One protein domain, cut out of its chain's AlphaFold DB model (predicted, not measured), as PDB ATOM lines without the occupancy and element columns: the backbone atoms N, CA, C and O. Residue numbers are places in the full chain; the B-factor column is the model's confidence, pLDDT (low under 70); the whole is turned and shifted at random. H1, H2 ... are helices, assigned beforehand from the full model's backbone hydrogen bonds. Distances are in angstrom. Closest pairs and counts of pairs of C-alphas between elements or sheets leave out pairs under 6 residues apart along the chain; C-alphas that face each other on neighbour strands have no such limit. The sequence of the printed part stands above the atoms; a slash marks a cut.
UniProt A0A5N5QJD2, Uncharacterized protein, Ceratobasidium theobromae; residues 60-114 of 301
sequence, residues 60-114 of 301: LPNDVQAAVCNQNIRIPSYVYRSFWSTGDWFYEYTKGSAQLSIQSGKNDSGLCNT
ATOM      1  N   LEU A  60      17.721 -25.328 -11.390       78.69
ATOM      2  CA  LEU A  60      17.616 -24.073 -12.124       78.69
ATOM      3  C   LEU A  60      18.996 -23.727 -12.727       78.69
ATOM      4  O   LEU A  60      20.022 -24.154 -12.186       78.69
ATOM      5  N   PRO A  61      19.040 -22.961 -13.831       81.19
ATOM      6  CA  PRO A  61      20.248 -22.263 -14.266       81.19
ATOM      7  C   PRO A  61      21.022 -21.661 -13.082       81.19
ATOM      8  O   PRO A  61      20.396 -21.119 -12.177       81.19
ATOM      9  N   ASN A  62      22.357 -21.761 -13.059       82.25
ATOM     10  CA  ASN A  62      23.159 -21.339 -11.897       82.25
ATOM     11  C   ASN A  62      22.931 -19.870 -11.507       82.25
ATOM     12  O   ASN A  62      22.903 -19.542 -10.326       82.25
ATOM     13  N   ASP A  63      22.747 -19.002 -12.496       82.25
ATOM     14  CA  ASP A  63      22.384 -17.592 -12.352       82.25
ATOM     15  C   ASP A  63      20.998 -17.409 -11.721       82.25
ATOM     16  O   ASP A  63      20.849 -16.638 -10.774       82.25
ATOM     17  N   VAL A  64      19.997 -18.166 -12.179       82.88
ATOM     18  CA  VAL A  64      18.641 -18.140 -11.609       82.88
ATOM     19  C   VAL A  64      18.639 -18.714 -10.197       82.88
ATOM     20  O   VAL A  64      18.035 -18.128  -9.304       82.88
ATOM     21  N   GLN A  65      19.339 -19.826  -9.963       86.50
ATOM     22  CA  GLN A  65      19.476 -20.421  -8.636       86.50
ATOM     23  C   GLN A  65      20.159 -19.438  -7.683       86.50
ATOM     24  O   GLN A  65      19.655 -19.214  -6.587       86.50
ATOM     25  N   ALA A  66      21.258 -18.805  -8.105       86.06
ATOM     26  CA  ALA A  66      21.945 -17.791  -7.314       86.06
ATOM     27  C   ALA A  66      21.037 -16.589  -7.027       86.06
ATOM     28  O   ALA A  66      20.972 -16.152  -5.884       86.06
ATOM     29  N   ALA A  67      20.290 -16.091  -8.015       87.25
ATOM     30  CA  ALA A  67      19.347 -14.991  -7.818       87.25
ATOM     31  C   ALA A  67      18.229 -15.358  -6.827       87.25
ATOM     32  O   ALA A  67      17.957 -14.593  -5.906       87.25
ATOM     33  N   VAL A  68      17.636 -16.548  -6.965       87.75
ATOM     34  CA  VAL A  68      16.630 -17.088  -6.035       87.75
ATOM     35  C   VAL A  68      17.191 -17.151  -4.615       87.75
ATOM     36  O   VAL A  68      16.548 -16.670  -3.684       87.75
ATOM     37  N   CYS A  69      18.406 -17.677  -4.447       88.69
ATOM     38  CA  CYS A  69      19.042 -17.780  -3.137       88.69
ATOM     39  C   CYS A  69      19.410 -16.411  -2.550       88.69
ATOM     40  O   CYS A  69      19.137 -16.160  -1.379       88.69
ATOM     41  N   ASN A  70      19.964 -15.505  -3.358       89.56
ATOM     42  CA  ASN A  70      20.354 -14.159  -2.931       89.56
ATOM     43  C   ASN A  70      19.145 -13.307  -2.525       89.56
ATOM     44  O   ASN A  70      19.251 -12.482  -1.625       89.56
ATOM     45  N   GLN A  71      17.993 -13.524  -3.163       89.19
ATOM     46  CA  GLN A  71      16.737 -12.843  -2.842       89.19
ATOM     47  C   GLN A  71      15.929 -13.560  -1.749       89.19
ATOM     48  O   GLN A  71      14.797 -13.172  -1.467       89.19
ATOM     49  N   ASN A  72      16.482 -14.617  -1.137       85.38
ATOM     50  CA  ASN A  72      15.798 -15.447  -0.143       85.38
ATOM     51  C   ASN A  72      14.430 -15.971  -0.640       85.38
ATOM     52  O   ASN A  72      13.486 -16.155   0.136       85.38
ATOM     53  N   ILE A  73      14.309 -16.202  -1.952       85.75
ATOM     54  CA  ILE A  73      13.104 -16.747  -2.572       85.75
ATOM     55  C   ILE A  73      13.088 -18.247  -2.290       85.75
ATOM     56  O   ILE A  73      13.965 -19.003  -2.708       85.75
ATOM     57  N   ARG A  74      12.063 -18.699  -1.572       82.62
ATOM     58  CA  ARG A  74      11.908 -20.109  -1.220       82.62
ATOM     59  C   ARG A  74      11.181 -20.838  -2.336       82.62
ATOM     60  O   ARG A  74       9.967 -20.727  -2.467       82.62
ATOM     61  N   ILE A  75      11.929 -21.604  -3.122       85.69
ATOM     62  CA  ILE A  75      11.353 -22.546  -4.082       85.69
ATOM     63  C   ILE A  75      11.304 -23.923  -3.411       85.69
ATOM     64  O   ILE A  75      12.365 -24.444  -3.053       85.69
ATOM     65  N   PRO A  76      10.115 -24.521  -3.232       83.75
ATOM     66  CA  PRO A  76       9.987 -25.833  -2.613       83.75
ATOM     67  C   PRO A  76      10.769 -26.916  -3.362       83.75
ATOM     68  O   PRO A  76      10.806 -26.941  -4.594       83.75
ATOM     69  N   SER A  77      11.334 -27.868  -2.620       81.31
ATOM     70  CA  SER A  77      12.133 -28.970  -3.178       81.31
ATOM     71  C   SER A  77      11.381 -29.829  -4.209       81.31
ATOM     72  O   SER A  77      12.004 -30.340  -5.140       81.31
ATOM     73  N   TYR A  78      10.051 -29.956  -4.097       83.56
ATOM     74  CA  TYR A  78       9.241 -30.723  -5.051       83.56
ATOM     75  C   TYR A  78       9.285 -30.128  -6.464       83.56
ATOM     76  O   TYR A  78       9.291 -30.882  -7.433       83.56
ATOM     77  N   VAL A  79       9.418 -28.803  -6.599       83.56
ATOM     78  CA  VAL A  79       9.528 -28.128  -7.905       83.56
ATOM     79  C   VAL A  79      10.781 -28.595  -8.647       83.56
ATOM     80  O   VAL A  79      10.769 -28.717  -9.866       83.56
ATOM     81  N   TYR A  80      11.839 -28.931  -7.907       79.69
ATOM     82  CA  TYR A  80      13.073 -29.485  -8.460       79.69
ATOM     83  C   TYR A  80      13.001 -30.996  -8.717       79.69
ATOM     84  O   TYR A  80      13.952 -31.578  -9.222       79.69
ATOM     85  N   ARG A  81      11.923 -31.682  -8.332       77.50
ATOM     86  CA  ARG A  81      11.756 -33.127  -8.566       77.50
ATOM     87  C   ARG A  81      10.672 -33.440  -9.588       77.50
ATOM     88  O   ARG A  81      10.727 -34.501 -10.199       77.50
ATOM     89  N   SER A  82       9.723 -32.534  -9.799       75.62
ATOM     90  CA  SER A  82       8.597 -32.699 -10.725       75.62
ATOM     91  C   SER A  82       8.987 -32.447 -12.189       75.62
ATOM     92  O   SER A  82       8.352 -31.647 -12.872       75.62
ATOM     93  N   PHE A  83      10.023 -33.133 -12.678       72.88
ATOM     94  CA  PHE A  83      10.421 -33.082 -14.085       72.88
ATOM     95  C   PHE A  83      10.122 -34.396 -14.788       72.88
ATOM     96  O   PHE A  83      10.585 -35.461 -14.384       72.88
ATOM     97  N   TRP A  84       9.384 -34.288 -15.884       74.44
ATOM     98  CA  TRP A  84       9.077 -35.400 -16.765       74.44
ATOM     99  C   TRP A  84      10.080 -35.377 -17.914       74.44
ATOM    100  O   TRP A  84      10.289 -34.341 -18.547       74.44
ATOM    101  N   SER A  85      10.740 -36.505 -18.171       74.19
ATOM    102  CA  SER A  85      11.786 -36.610 -19.200       74.19
ATOM    103  C   SER A  85      11.275 -36.294 -20.607       74.19
ATOM    104  O   SER A  85      12.042 -35.846 -21.456       74.19
ATOM    105  N   THR A  86       9.982 -36.501 -20.837       76.25
ATOM    106  CA  THR A  86       9.265 -36.230 -22.085       76.25
ATOM    107  C   THR A  86       8.822 -34.774 -22.229       76.25
ATOM    108  O   THR A  86       8.392 -34.378 -23.308       76.25
ATOM    109  N   GLY A  87       8.973 -33.951 -21.186       73.62
ATOM    110  CA  GLY A  87       8.461 -32.579 -21.174       73.62
ATOM    111  C   GLY A  87       6.955 -32.487 -20.930       73.62
ATOM    112  O   GLY A  87       6.362 -31.441 -21.194       73.62
ATOM    113  N   ASP A  88       6.357 -33.570 -20.444       78.81
ATOM    114  CA  ASP A  88       4.950 -33.618 -20.060       78.81
ATOM    115  C   ASP A  88       4.786 -32.931 -18.708       78.81
ATOM    116  O   ASP A  88       5.752 -32.741 -17.962       78.81
ATOM    117  N   TRP A  89       3.571 -32.530 -18.370       80.94
ATOM    118  CA  TRP A  89       3.283 -31.992 -17.052       80.94
ATOM    119  C   TRP A  89       1.846 -32.297 -16.668       80.94
ATOM    120  O   TRP A  89       0.931 -31.992 -17.422       80.94
ATOM    121  N   PHE A  90       1.668 -32.871 -15.481       84.50
ATOM    122  CA  PHE A  90       0.356 -33.227 -14.959       84.50
ATOM    123  C   PHE A  90       0.003 -32.301 -13.797       84.50
ATOM    124  O   PHE A  90       0.716 -32.271 -12.778       84.50
ATOM    125  N   TYR A  91      -1.077 -31.536 -13.948       81.75
ATOM    126  CA  TYR A  91      -1.491 -30.531 -12.974       81.75
ATOM    127  C   TYR A  91      -1.857 -31.184 -11.646       81.75
ATOM    128  O   TYR A  91      -1.310 -30.809 -10.607       81.75
ATOM    129  N   GLU A  92      -2.726 -32.195 -11.675       83.31
ATOM    130  CA  GLU A  92      -3.196 -32.862 -10.458       83.31
ATOM    131  C   GLU A  92      -2.053 -33.497  -9.675       83.31
ATOM    132  O   GLU A  92      -1.955 -33.333  -8.458       83.31
ATOM    133  N   TYR A  93      -1.135 -34.158 -10.380       85.88
ATOM    134  CA  TYR A  93       0.041 -34.761  -9.766       85.88
ATOM    135  C   TYR A  93       0.927 -33.708  -9.090       85.88
ATOM    136  O   TYR A  93       1.373 -33.884  -7.950       85.88
ATOM    137  N   THR A  94       1.185 -32.598  -9.786       83.81
ATOM    138  CA  THR A  94       2.043 -31.521  -9.278       83.81
ATOM    139  C   THR A  94       1.388 -30.823  -8.090       83.81
ATOM    140  O   THR A  94       2.046 -30.597  -7.073       83.81
ATOM    141  N   LYS A  95       0.081 -30.554  -8.173       83.31
ATOM    142  CA  LYS A  95      -0.728 -29.991  -7.087       83.31
ATOM    143  C   LYS A  95      -0.732 -30.902  -5.860       83.31
ATOM    144  O   LYS A  95      -0.436 -30.429  -4.764       83.31
ATOM    145  N   GLY A  96      -1.000 -32.196  -6.029       87.31
ATOM    146  CA  GLY A  96      -1.006 -33.164  -4.927       87.31
ATOM    147  C   GLY A  96       0.365 -33.292  -4.257       87.31
ATOM    148  O   GLY A  96       0.470 -33.266  -3.030       87.31
ATOM    149  N   SER A  97       1.437 -33.321  -5.052       85.31
ATOM    150  CA  SER A  97       2.816 -33.346  -4.546       85.31
ATOM    151  C   SER A  97       3.181 -32.066  -3.786       85.31
ATOM    152  O   SER A  97       3.850 -32.126  -2.748       85.31
ATOM    153  N   ALA A  98       2.718 -30.908  -4.267       83.75
ATOM    154  CA  ALA A  98       2.890 -29.626  -3.593       83.75
ATOM    155  C   ALA A  98       2.165 -29.605  -2.242       83.75
ATOM    156  O   ALA A  98       2.769 -29.272  -1.223       83.75
ATOM    157  N   GLN A  99       0.896 -30.022  -2.219       87.31
ATOM    158  CA  GLN A  99       0.091 -30.086  -0.998       87.31
ATOM    159  C   GLN A  99       0.720 -31.019   0.039       87.31
ATOM    160  O   GLN A  99       0.866 -30.627   1.196       87.31
ATOM    161  N   LEU A 100       1.171 -32.207  -0.374       87.81
ATOM    162  CA  LEU A 100       1.833 -33.157   0.519       87.81
ATOM    163  C   LEU A 100       3.157 -32.601   1.076       87.81
ATOM    164  O   LEU A 100       3.481 -32.798   2.249       87.81
ATOM    165  N   SER A 101       3.920 -31.870   0.260       84.31
ATOM    166  CA  SER A 101       5.177 -31.242   0.696       84.31
ATOM    167  C   SER A 101       4.937 -30.138   1.729       84.31
ATOM    168  O   SER A 101       5.643 -30.079   2.734       84.31
ATOM    169  N   ILE A 102       3.897 -29.323   1.526       82.88
ATOM    170  CA  ILE A 102       3.495 -28.267   2.465       82.88
ATOM    171  C   ILE A 102       2.980 -28.877   3.775       82.88
ATOM    172  O   ILE A 102       3.413 -28.474   4.854       82.88
ATOM    173  N   GLN A 103       2.096 -29.878   3.695       87.81
ATOM    174  CA  GLN A 103       1.525 -30.547   4.871       87.81
ATOM    175  C   GLN A 103       2.581 -31.295   5.693       87.81
ATOM    176  O   GLN A 103       2.488 -31.342   6.914       87.81
ATOM    177  N   SER A 104       3.609 -31.848   5.042       88.38
ATOM    178  CA  SER A 104       4.711 -32.536   5.729       88.38
ATOM    179  C   SER A 104       5.736 -31.591   6.368       88.38
ATOM    180  O   SER A 104       6.734 -32.063   6.911       88.38
ATOM    181  N   GLY A 105       5.525 -30.270   6.300       82.38
ATOM    182  CA  GLY A 105       6.448 -29.278   6.852       82.38
ATOM    183  C   GLY A 105       7.779 -29.189   6.103       82.38
ATOM    184  O   GLY A 105       8.666 -28.450   6.528       82.38
ATOM    185  N   LYS A 106       7.918 -29.887   4.969       75.38
ATOM    186  CA  LYS A 106       9.100 -29.860   4.096       75.38
ATOM    187  C   LYS A 106       9.059 -28.642   3.182       75.38
ATOM    188  O   LYS A 106       9.162 -28.739   1.959       75.38
ATOM    189  N   ASN A 107       8.951 -27.472   3.802       69.00
ATOM    190  CA  ASN A 107       9.117 -26.172   3.157       69.00
ATOM    191  C   ASN A 107      10.606 -25.815   3.026       69.00
ATOM    192  O   ASN A 107      10.976 -24.641   3.121       69.00
ATOM    193  N   ASP A 108      11.455 -26.833   2.864       70.69
ATOM    194  CA  ASP A 108      12.896 -26.683   2.758       70.69
ATOM    195  C   ASP A 108      13.177 -25.754   1.580       70.69
ATOM    196  O   ASP A 108      12.680 -25.965   0.466       70.69
ATOM    197  N   SER A 109      13.921 -24.686   1.861       63.81
ATOM    198  CA  SER A 109      14.207 -23.551   0.983       63.81
ATOM    199  C   SER A 109      15.173 -23.909  -0.150       63.81
ATOM    200  O   SER A 109      16.202 -23.268  -0.342       63.81
ATOM    201  N   GLY A 110      14.804 -24.932  -0.920       65.50
ATOM    202  CA  GLY A 110      15.468 -25.364  -2.139       65.50
ATOM    203  C   GLY A 110      16.929 -25.768  -1.956       65.50
ATOM    204  O   GLY A 110      17.467 -25.841  -0.858       65.50
ATOM    205  N   LEU A 111      17.588 -26.009  -3.089       75.00
ATOM    206  CA  LEU A 111      19.029 -26.264  -3.198       75.00
ATOM    207  C   LEU A 111      19.893 -25.034  -2.876       75.00
ATOM    208  O   LEU A 111      21.082 -25.020  -3.193       75.00
ATOM    209  N   CYS A 112      19.318 -23.985  -2.282       83.31
ATOM    210  CA  CYS A 112      20.120 -22.909  -1.746       83.31
ATOM    211  C   CYS A 112      20.944 -23.514  -0.632       83.31
ATOM    212  O   CYS A 112      20.412 -23.866   0.417       83.31
ATOM    213  N   ASN A 113      22.236 -23.691  -0.909       75.00
ATOM    214  CA  ASN A 113      23.192 -24.075   0.099       75.00
ATOM    215  C   ASN A 113      23.098 -22.970   1.146       75.00
ATOM    216  O   ASN A 113      23.640 -21.880   0.962       75.00
ATOM    217  N   THR A 114      22.329 -23.216   2.205       62.22
ATOM    218  CA  THR A 114      22.465 -22.494   3.452       62.22
ATOM    219  C   THR A 114      23.864 -22.859   3.881       62.22
ATOM    220  O   THR A 114      24.084 -23.859   4.561       62.22
TER     221      THR A 114
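What this domain is: This is residues 60 to 114 of the 301 residues of an uncharacterized protein of Ceratobasidium theobromae (UniProt A0A5N5QJD2). A flat, open arrangement has H1 at one end, the long helix H3 at the other and the short H2 between; residues 84 to 89 stick out, and the tail after H3 folds back toward H1's side. The printed part has 55 residues, with three named helices, H1, H2, H3, and no named strand. It is all helix by class, though under half of the residues are in named elements. It is only just loose, close to compact, with a radius of gyration of the C-alphas of 12.2 A and spans of 31 by 28 by 13 A.

How they stand to each other: H1, residues 62 to 70, is apart from H2, residues 77 to 80, and from H3, residues 91 to 103. H2 and H3 only just touch, with 3 pairs of C-alphas within 8 A; the closest C-alphas, of Tyr 78 and Ala 98, are 6.6 A apart. H3 touches H2 with residues 97 to 101 alone. In H1 and H3 every O i to N i+4 pair is within hydrogen-bond range; H2 is too short for one.

Where its parts are: H1 begins at C-alpha 62 (23.159, -21.339, -11.897) and is 11.8 A long. H2 has four residues. H3 is 18.1 A long and ends at C-alpha 103 (1.525, -30.547, 4.871).

The domain as a whole: The C-alphas of Thr 86 and Thr 114, the two farthest apart, are 31.9 A apart. The printed part has no cut, and both links are short. Residues 107, 109 to 110 and 114 have pLDDT under 70.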